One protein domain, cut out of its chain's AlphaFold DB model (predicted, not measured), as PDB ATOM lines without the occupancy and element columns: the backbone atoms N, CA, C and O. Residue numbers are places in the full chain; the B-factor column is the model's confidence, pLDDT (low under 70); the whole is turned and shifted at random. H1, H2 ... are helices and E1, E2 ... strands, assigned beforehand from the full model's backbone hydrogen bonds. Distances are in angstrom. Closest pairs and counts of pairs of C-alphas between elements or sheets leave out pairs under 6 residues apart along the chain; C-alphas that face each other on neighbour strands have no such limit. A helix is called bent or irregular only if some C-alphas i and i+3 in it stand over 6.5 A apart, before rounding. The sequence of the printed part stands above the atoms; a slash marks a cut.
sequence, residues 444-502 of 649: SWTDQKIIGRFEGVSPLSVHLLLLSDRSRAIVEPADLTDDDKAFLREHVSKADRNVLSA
ATOM      1  N   SER A 444      -2.464  -4.174  20.297       88.00
ATOM      2  CA  SER A 444      -1.411  -3.920  19.311       88.00
ATOM      3  C   SER A 444      -1.707  -2.629  18.540       88.00
ATOM      4  O   SER A 444      -2.832  -2.466  18.074       88.00
ATOM      5  N   TRP A 445      -0.709  -1.759  18.382       87.25
ATOM      6  CA  TRP A 445      -0.729  -0.560  17.534       87.25
ATOM      7  C   TRP A 445       0.456  -0.578  16.568       87.25
ATOM      8  O   TRP A 445       1.541  -1.026  16.955       87.25
ATOM      9  N   THR A 446       0.282  -0.010  15.370       90.94
ATOM     10  CA  THR A 446       1.260   0.013  14.261       90.94
ATOM     11  C   THR A 446       1.637  -1.383  13.747       90.94
ATOM     12  O   THR A 446       1.434  -2.398  14.422       90.94
ATOM     13  N   ASP A 447       2.272  -1.452  12.576       85.81
ATOM     14  CA  ASP A 447       2.836  -2.706  12.051       85.81
ATOM     15  C   ASP A 447       3.948  -3.289  12.947       85.81
ATOM     16  O   ASP A 447       4.213  -4.491  12.915       85.81
ATOM     17  N   GLN A 448       4.554  -2.466  13.814       83.31
ATOM     18  CA  GLN A 448       5.537  -2.893  14.821       83.31
ATOM     19  C   GLN A 448       4.898  -3.608  16.031       83.31
ATOM     20  O   GLN A 448       5.609  -4.082  16.917       83.31
ATOM     21  N   LYS A 449       3.560  -3.699  16.080       86.56
ATOM     22  CA  LYS A 449       2.762  -4.386  17.113       86.56
ATOM     23  C   LYS A 449       3.038  -3.924  18.547       86.56
ATOM     24  O   LYS A 449       3.066  -4.712  19.494       86.56
ATOM     25  N   ILE A 450       3.192  -2.615  18.712       84.50
ATOM     26  CA  ILE A 450       3.424  -1.946  19.993       84.50
ATOM     27  C   ILE A 450       2.188  -2.137  20.884       84.50
ATOM     28  O   ILE A 450       1.115  -1.610  20.589       84.50
ATOM     29  N   ILE A 451       2.313  -2.896  21.979       83.94
ATOM     30  CA  ILE A 451       1.182  -3.160  22.880       83.94
ATOM     31  C   ILE A 451       0.981  -1.969  23.824       83.94
ATOM     32  O   ILE A 451       1.772  -1.734  24.743       83.94
ATOM     33  N   GLY A 452      -0.114  -1.238  23.619       83.00
ATOM     34  CA  GLY A 452      -0.413  -0.007  24.343       83.00
ATOM     35  C   GLY A 452      -1.905   0.275  24.508       83.00
ATOM     36  O   GLY A 452      -2.766  -0.301  23.837       83.00
ATOM     37  N   ARG A 453      -2.212   1.193  25.423       85.00
ATOM     38  CA  ARG A 453      -3.542   1.773  25.632       85.00
ATOM     39  C   ARG A 453      -3.551   3.210  25.117       85.00
ATOM     40  O   ARG A 453      -2.645   3.971  25.433       85.00
ATOM     41  N   PHE A 454      -4.587   3.599  24.384       83.81
ATOM     42  CA  PHE A 454      -4.790   4.986  23.963       83.81
ATOM     43  C   PHE A 454      -4.929   5.937  25.169       83.81
ATOM     44  O   PHE A 454      -5.720   5.671  26.073       83.81
ATOM     45  N   GLU A 455      -4.183   7.046  25.176       81.44
ATOM     46  CA  GLU A 455      -4.289   8.118  26.185       81.44
ATOM     47  C   GLU A 455      -4.853   9.427  25.607       81.44
ATOM     48  O   GLU A 455      -5.443  10.214  26.347       81.44
ATOM     49  N   GLY A 456      -4.665   9.685  24.308       81.75
ATOM     50  CA  GLY A 456      -5.108  10.917  23.653       81.75
ATOM     51  C   GLY A 456      -4.451  11.157  22.292       81.75
ATOM     52  O   GLY A 456      -3.749  10.295  21.762       81.75
ATOM     53  N   VAL A 457      -4.664  12.350  21.733       82.69
ATOM     54  CA  VAL A 457      -4.114  12.784  20.437       82.69
ATOM     55  C   VAL A 457      -3.595  14.218  20.497       82.69
ATOM     56  O   VAL A 457      -4.108  15.044  21.251       82.69
ATOM     57  N   SER A 458      -2.618  14.514  19.648       78.56
ATOM     58  CA  SER A 458      -2.245  15.865  19.228       78.56
ATOM     59  C   SER A 458      -2.556  16.036  17.729       78.56
ATOM     60  O   SER A 458      -2.896  15.052  17.067       78.56
ATOM     61  N   PRO A 459      -2.425  17.243  17.144       72.62
ATOM     62  CA  PRO A 459      -2.621  17.443  15.704       72.62
ATOM     63  C   PRO A 459      -1.701  16.603  14.803       72.62
ATOM     64  O   PRO A 459      -1.996  16.447  13.623       72.62
ATOM     65  N   LEU A 460      -0.585  16.089  15.339       74.06
ATOM     66  CA  LEU A 460       0.444  15.354  14.596       74.06
ATOM     67  C   LEU A 460       0.823  14.013  15.251       74.06
ATOM     68  O   LEU A 460       1.828  13.423  14.871       74.06
ATOM     69  N   SER A 461       0.067  13.519  16.240       85.62
ATOM     70  CA  SER A 461       0.403  12.258  16.919       85.62
ATOM     71  C   SER A 461      -0.745  11.611  17.696       85.62
ATOM     72  O   SER A 461      -1.654  12.276  18.196       85.62
ATOM     73  N   VAL A 462      -0.650  10.294  17.872       83.69
ATOM     74  CA  VAL A 462      -1.408   9.513  18.857       83.69
ATOM     75  C   VAL A 462      -0.515   9.254  20.070       83.69
ATOM     76  O   VAL A 462       0.649   8.881  19.928       83.69
ATOM     77  N   HIS A 463      -1.060   9.438  21.272       85.88
ATOM     78  CA  HIS A 463      -0.368   9.168  22.532       85.88
ATOM     79  C   HIS A 463      -0.847   7.839  23.121       85.88
ATOM     80  O   HIS A 463      -2.045   7.651  23.361       85.88
ATOM     81  N   LEU A 464       0.094   6.933  23.382       85.62
ATOM     82  CA  LEU A 464      -0.155   5.596  23.921       85.62
ATOM     83  C   LEU A 464       0.565   5.409  25.261       85.62
ATOM     84  O   LEU A 464       1.710   5.825  25.410       85.62
ATOM     85  N   LEU A 465      -0.069   4.730  26.212       79.00
ATOM     86  CA  LEU A 465       0.571   4.183  27.408       79.00
ATOM     87  C   LEU A 465       1.010   2.746  27.108       79.00
ATOM     88  O   LEU A 465       0.157   1.900  26.832       79.00
ATOM     89  N   LEU A 466       2.308   2.462  27.155       75.06
ATOM     90  CA  LEU A 466       2.839   1.130  26.854       75.06
ATOM     91  C   LEU A 466       2.546   0.124  27.974       75.06
ATOM     92  O   LEU A 466       2.555   0.464  29.158       75.06
ATOM     93  N   LEU A 467       2.312  -1.141  27.613       65.50
ATOM     94  CA  LEU A 467       2.099  -2.212  28.597       65.50
ATOM     95  C   LEU A 467       3.402  -2.646  29.294       65.50
ATOM     96  O   LEU A 467       3.367  -3.049  30.455       65.50
ATOM     97  N   SER A 468       4.531  -2.559  28.588       59.03
ATOM     98  CA  SER A 468       5.855  -3.057  28.994       59.03
ATOM     99  C   SER A 468       6.416  -2.399  30.255       59.03
ATOM    100  O   SER A 468       6.929  -3.076  31.141       59.03
ATOM    101  N   ASP A 469       6.330  -1.077  30.321       67.31
ATOM    102  CA  ASP A 469       7.029  -0.211  31.278       67.31
ATOM    103  C   ASP A 469       6.135   0.925  31.811       67.31
ATOM    104  O   ASP A 469       6.517   1.625  32.749       67.31
ATOM    105  N   ARG A 470       4.930   1.094  31.242       67.00
ATOM    106  CA  ARG A 470       4.009   2.217  31.488       67.00
ATOM    107  C   ARG A 470       4.595   3.585  31.123       67.00
ATOM    108  O   ARG A 470       4.143   4.601  31.656       67.00
ATOM    109  N   SER A 471       5.562   3.632  30.206       70.19
ATOM    110  CA  SER A 471       5.964   4.891  29.577       70.19
ATOM    111  C   SER A 471       4.917   5.347  28.555       70.19
ATOM    112  O   SER A 471       3.974   4.620  28.216       70.19
ATOM    113  N   ARG A 472       5.054   6.590  28.084       77.88
ATOM    114  CA  ARG A 472       4.227   7.134  27.007       77.88
ATOM    115  C   ARG A 472       4.975   7.054  25.685       77.88
ATOM    116  O   ARG A 472       5.978   7.742  25.516       77.88
ATOM    117  N   ALA A 473       4.441   6.279  24.750       82.25
ATOM    118  CA  ALA A 473       4.846   6.319  23.355       82.25
ATOM    119  C   ALA A 473       4.055   7.391  22.592       82.25
ATOM    120  O   ALA A 473       2.907   7.712  22.922       82.25
ATOM    121  N   ILE A 474       4.690   7.931  21.558       87.88
ATOM    122  CA  ILE A 474       4.112   8.878  20.608       87.88
ATOM    123  C   ILE A 474       4.236   8.218  19.234       87.88
ATOM    124  O   ILE A 474       5.325   7.787  18.869       87.88
ATOM    125  N   VAL A 475       3.119   8.096  18.521       88.19
ATOM    126  CA  VAL A 475       3.023   7.440  17.208       88.19
ATOM    127  C   VAL A 475       2.526   8.469  16.197       88.19
ATOM    128  O   VAL A 475       1.552   9.172  16.490       88.19
ATOM    129  N   GLU A 476       3.165   8.593  15.033       89.31
ATOM    130  CA  GLU A 476       2.698   9.533  14.011       89.31
ATOM    131  C   GLU A 476       1.461   8.974  13.277       89.31
ATOM    132  O   GLU A 476       1.326   7.760  13.120       89.31
ATOM    133  N   PRO A 477       0.537   9.819  12.773       87.00
ATOM    134  CA  PRO A 477      -0.651   9.353  12.056       87.00
ATOM    135  C   PRO A 477      -0.353   8.547  10.780       87.00
ATOM    136  O   PRO A 477      -1.249   7.870  10.271       87.00
ATOM    137  N   ALA A 478       0.881   8.626  10.269       87.50
ATOM    138  CA  ALA A 478       1.378   7.835   9.150       87.50
ATOM    139  C   ALA A 478       1.657   6.366   9.529       87.50
ATOM    140  O   ALA A 478       1.385   5.485   8.718       87.50
ATOM    141  N   ASP A 479       2.120   6.103  10.757       90.50
ATOM    142  CA  ASP A 479       2.518   4.766  11.243       90.50
ATOM    143  C   ASP A 479       1.326   3.910  11.713       90.50
ATOM    144  O   ASP A 479       1.473   2.744  12.090       90.50
ATOM    145  N   LEU A 480       0.129   4.500  11.750       91.00
ATOM    146  CA  LEU A 480      -1.103   3.832  12.154       91.00
ATOM    147  C   LEU A 480      -1.570   2.874  11.055       91.00
ATOM    148  O   LEU A 480      -1.812   3.296   9.923       91.00
ATOM    149  N   THR A 481      -1.818   1.613  11.399       92.44
ATOM    150  CA  THR A 481      -2.477   0.654  10.496       92.44
ATOM    151  C   THR A 481      -3.915   1.086  10.191       92.44
ATOM    152  O   THR A 481      -4.498   1.913  10.897       92.44
ATOM    153  N   ASP A 482      -4.540   0.533   9.152       90.50
ATOM    154  CA  ASP A 482      -5.945   0.853   8.866       90.50
ATOM    155  C   ASP A 482      -6.910   0.315   9.943       90.50
ATOM    156  O   ASP A 482      -7.943   0.947  10.190       90.50
ATOM    157  N   ASP A 483      -6.510  -0.733  10.674       86.44
ATOM    158  CA  ASP A 483      -7.156  -1.211  11.904       86.44
ATOM    159  C   ASP A 483      -7.029  -0.196  13.050       86.44
ATOM    160  O   ASP A 483      -8.009   0.084  13.739       86.44
ATOM    161  N   ASP A 484      -5.857   0.424  13.243       90.81
ATOM    162  CA  ASP A 484      -5.687   1.514  14.218       90.81
ATOM    163  C   ASP A 484      -6.570   2.710  13.850       90.81
ATOM    164  O   ASP A 484      -7.276   3.268  14.694       90.81
ATOM    165  N   LYS A 485      -6.595   3.081  12.565       89.81
ATOM    166  CA  LYS A 485      -7.465   4.145  12.048       89.81
ATOM    167  C   LYS A 485      -8.948   3.774  12.176       89.81
ATOM    168  O   LYS A 485      -9.777   4.670  12.325       89.81
ATOM    169  N   ALA A 486      -9.327   2.498  12.089       86.19
ATOM    170  CA  ALA A 486     -10.694   2.024  12.339       86.19
ATOM    171  C   ALA A 486     -11.053   2.111  13.832       86.19
ATOM    172  O   ALA A 486     -12.033   2.770  14.178       86.19
ATOM    173  N   PHE A 487     -10.200   1.584  14.714       87.75
ATOM    174  CA  PHE A 487     -10.335   1.673  16.172       87.75
ATOM    175  C   PHE A 487     -10.490   3.130  16.644       87.75
ATOM    176  O   PHE A 487     -11.391   3.448  17.419       87.75
ATOM    177  N   LEU A 488      -9.672   4.053  16.125       86.00
ATOM    178  CA  LEU A 488      -9.790   5.489  16.412       86.00
ATOM    179  C   LEU A 488     -11.076   6.106  15.829       86.00
ATOM    180  O   LEU A 488     -11.636   7.025  16.424       86.00
ATOM    181  N   ARG A 489     -11.585   5.619  14.688       84.50
ATOM    182  CA  ARG A 489     -12.872   6.068  14.116       84.50
ATOM    183  C   ARG A 489     -14.077   5.627  14.950       84.50
ATOM    184  O   ARG A 489     -15.047   6.387  15.022       84.50
ATOM    185  N   GLU A 490     -14.010   4.462  15.581       82.44
ATOM    186  CA  GLU A 490     -15.090   3.901  16.400       82.44
ATOM    187  C   GLU A 490     -15.061   4.405  17.853       82.44
ATOM    188  O   GLU A 490     -16.083   4.840  18.385       82.44
ATOM    189  N   HIS A 491     -13.888   4.401  18.491       78.50
ATOM    190  CA  HIS A 491     -13.752   4.518  19.947       78.50
ATOM    191  C   HIS A 491     -13.181   5.850  20.456       78.50
ATOM    192  O   HIS A 491     -12.987   6.006  21.660       78.50
ATOM    193  N   VAL A 492     -12.895   6.820  19.587       77.31
ATOM    194  CA  VAL A 492     -12.368   8.137  19.991       77.31
ATOM    195  C   VAL A 492     -13.346   9.248  19.594       77.31
ATOM    196  O   VAL A 492     -14.103   9.125  18.624       77.31
ATOM    197  N   SER A 493     -13.412  10.336  20.372       77.25
ATOM    198  CA  SER A 493     -14.458  11.351  20.189       77.25
ATOM    199  C   SER A 493     -14.388  12.037  18.825       77.25
ATOM    200  O   SER A 493     -13.370  12.022  18.128       77.25
ATOM    201  N   LYS A 494     -15.484  12.691  18.434       76.38
ATOM    202  CA  LYS A 494     -15.499  13.521  17.224       76.38
ATOM    203  C   LYS A 494     -14.572  14.742  17.344       76.38
ATOM    204  O   LYS A 494     -14.059  15.196  16.331       76.38
ATOM    205  N   ALA A 495     -14.329  15.258  18.553       72.62
ATOM    206  CA  ALA A 495     -13.416  16.383  18.761       72.62
ATOM    207  C   ALA A 495     -11.953  15.960  18.548       72.62
ATOM    208  O   ALA A 495     -11.239  16.585  17.772       72.62
ATOM    209  N   ASP A 496     -11.548  14.846  19.155       71.56
ATOM    210  CA  ASP A 496     -10.193  14.291  19.051       71.56
ATOM    211  C   ASP A 496      -9.879  13.846  17.609       71.56
ATOM    212  O   ASP A 496      -8.820  14.146  17.060       71.56
ATOM    213  N   ARG A 497     -10.841  13.212  16.924       76.44
ATOM    214  CA  ARG A 497     -10.708  12.881  15.493       76.44
ATOM    215  C   ARG A 497     -10.560  14.114  14.606       76.44
ATOM    216  O   ARG A 497      -9.809  14.070  13.634       76.44
ATOM    217  N   ASN A 498     -11.228  15.220  14.938       75.75
ATOM    218  CA  ASN A 498     -11.041  16.483  14.226       75.75
ATOM    219  C   ASN A 498      -9.643  17.077  14.469       75.75
ATOM    220  O   ASN A 498      -9.122  17.727  13.568       75.75
ATOM    221  N   VAL A 499      -9.021  16.836  15.633       75.06
ATOM    222  CA  VAL A 499      -7.633  17.244  15.921       75.06
ATOM    223  C   VAL A 499      -6.647  16.485  15.025       75.06
ATOM    224  O   VAL A 499      -5.866  17.133  14.337       75.06
ATOM    225  N   LEU A 500      -6.746  15.152  14.926       70.00
ATOM    226  CA  LEU A 500      -5.945  14.357  13.969       70.00
ATOM    227  C   LEU A 500      -6.199  14.731  12.494       70.00
ATOM    228  O   LEU A 500      -5.358  14.485  11.636       70.00
ATOM    229  N   SER A 501      -7.364  15.308  12.188       70.38
ATOM    230  CA  SER A 501      -7.748  15.726  10.830       70.38
ATOM    231  C   SER A 501      -7.404  17.194  10.524       70.38
ATOM    232  O   SER A 501      -7.715  17.688   9.436       70.38
ATOM    233  N   ALA A 502      -6.805  17.925  11.471       66.38
ATOM    234  CA  ALA A 502      -6.567  19.363  11.373       66.38
ATOM    235  C   ALA A 502      -5.360  19.677  10.471       66.38
ATOM    236  O   ALA A 502      -4.256  19.935  10.943       66.38
TER     237      ALA A 502
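Overview. This is residues 444 to 502 of the 649 residues of an uncharacterized protein of Cercospora zeae-maydis SCOH1-5 (UniProt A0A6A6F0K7). A small, strongly twisted three-stranded sheet, E1 E2 E3, has its first strand bent sharply, and two short helices lie off to one side. H2 grazes the sheet near the turn from E1 to E2, and H1 is next to H2 but off the sheet. The 59 printed residues hold three named strands and then two named helices, E1 E2 E3 H1 H2, in the mixed class. The sheet is antiparallel, a meander, each strand the antiparallel neighbour of the one before. The whole is compact, with a radius of gyration of the C-alphas of 10.7 A, yet elongated, spanning 30 by 19 by 18 A.

Arrangement. Start at inner strand E2, residues 461 to 466. It forms a hairpin with edge strand E1, residues 450 to 458, where N 453 and O 465 are 2.8 A apart. On its other side it forms a hairpin with edge strand E3, residues 472 to 475, where N 462 and O 475 are 2.8 A apart. H2, residues 494 to 500, only grazes the sheet with residues 496 to 500; its closest C-alphas to E1 are Asp 496 and Val 457, 6.4 A apart. H1, residues 482 to 491, is not on the sheet and is apart from E1 and E2. H1 and H2 are close but not clearly touching, C-alphas 489 and 497 being closest at 7.3 A; they run opposite ways at a shallow tilt of 33 degrees, only just short of steep. In both helices every O i to N i+4 pair is within hydrogen-bond range.

Along the chain. Find C-alpha 450 at (3.424, -1.946, 19.993); E1 runs 18.7 A from there and bends by 83 degrees at residue 453. Residues 444 to 445 pair antiparallel with 450 to 451. E2 is 15.1 A long, E3 9.9 A and H1 14.0 A. H2, 10.1 A, ends at C-alpha 500, (-5.945, 14.357, 13.969).

Size, cuts and confidence. The farthest C-alphas, Ser 468 and Ala 502, are 31.1 A apart. The printed part has no cut and no long link. Mean pLDDT of the printed part is 81.1; residues 467 to 470 and 502 are under 70.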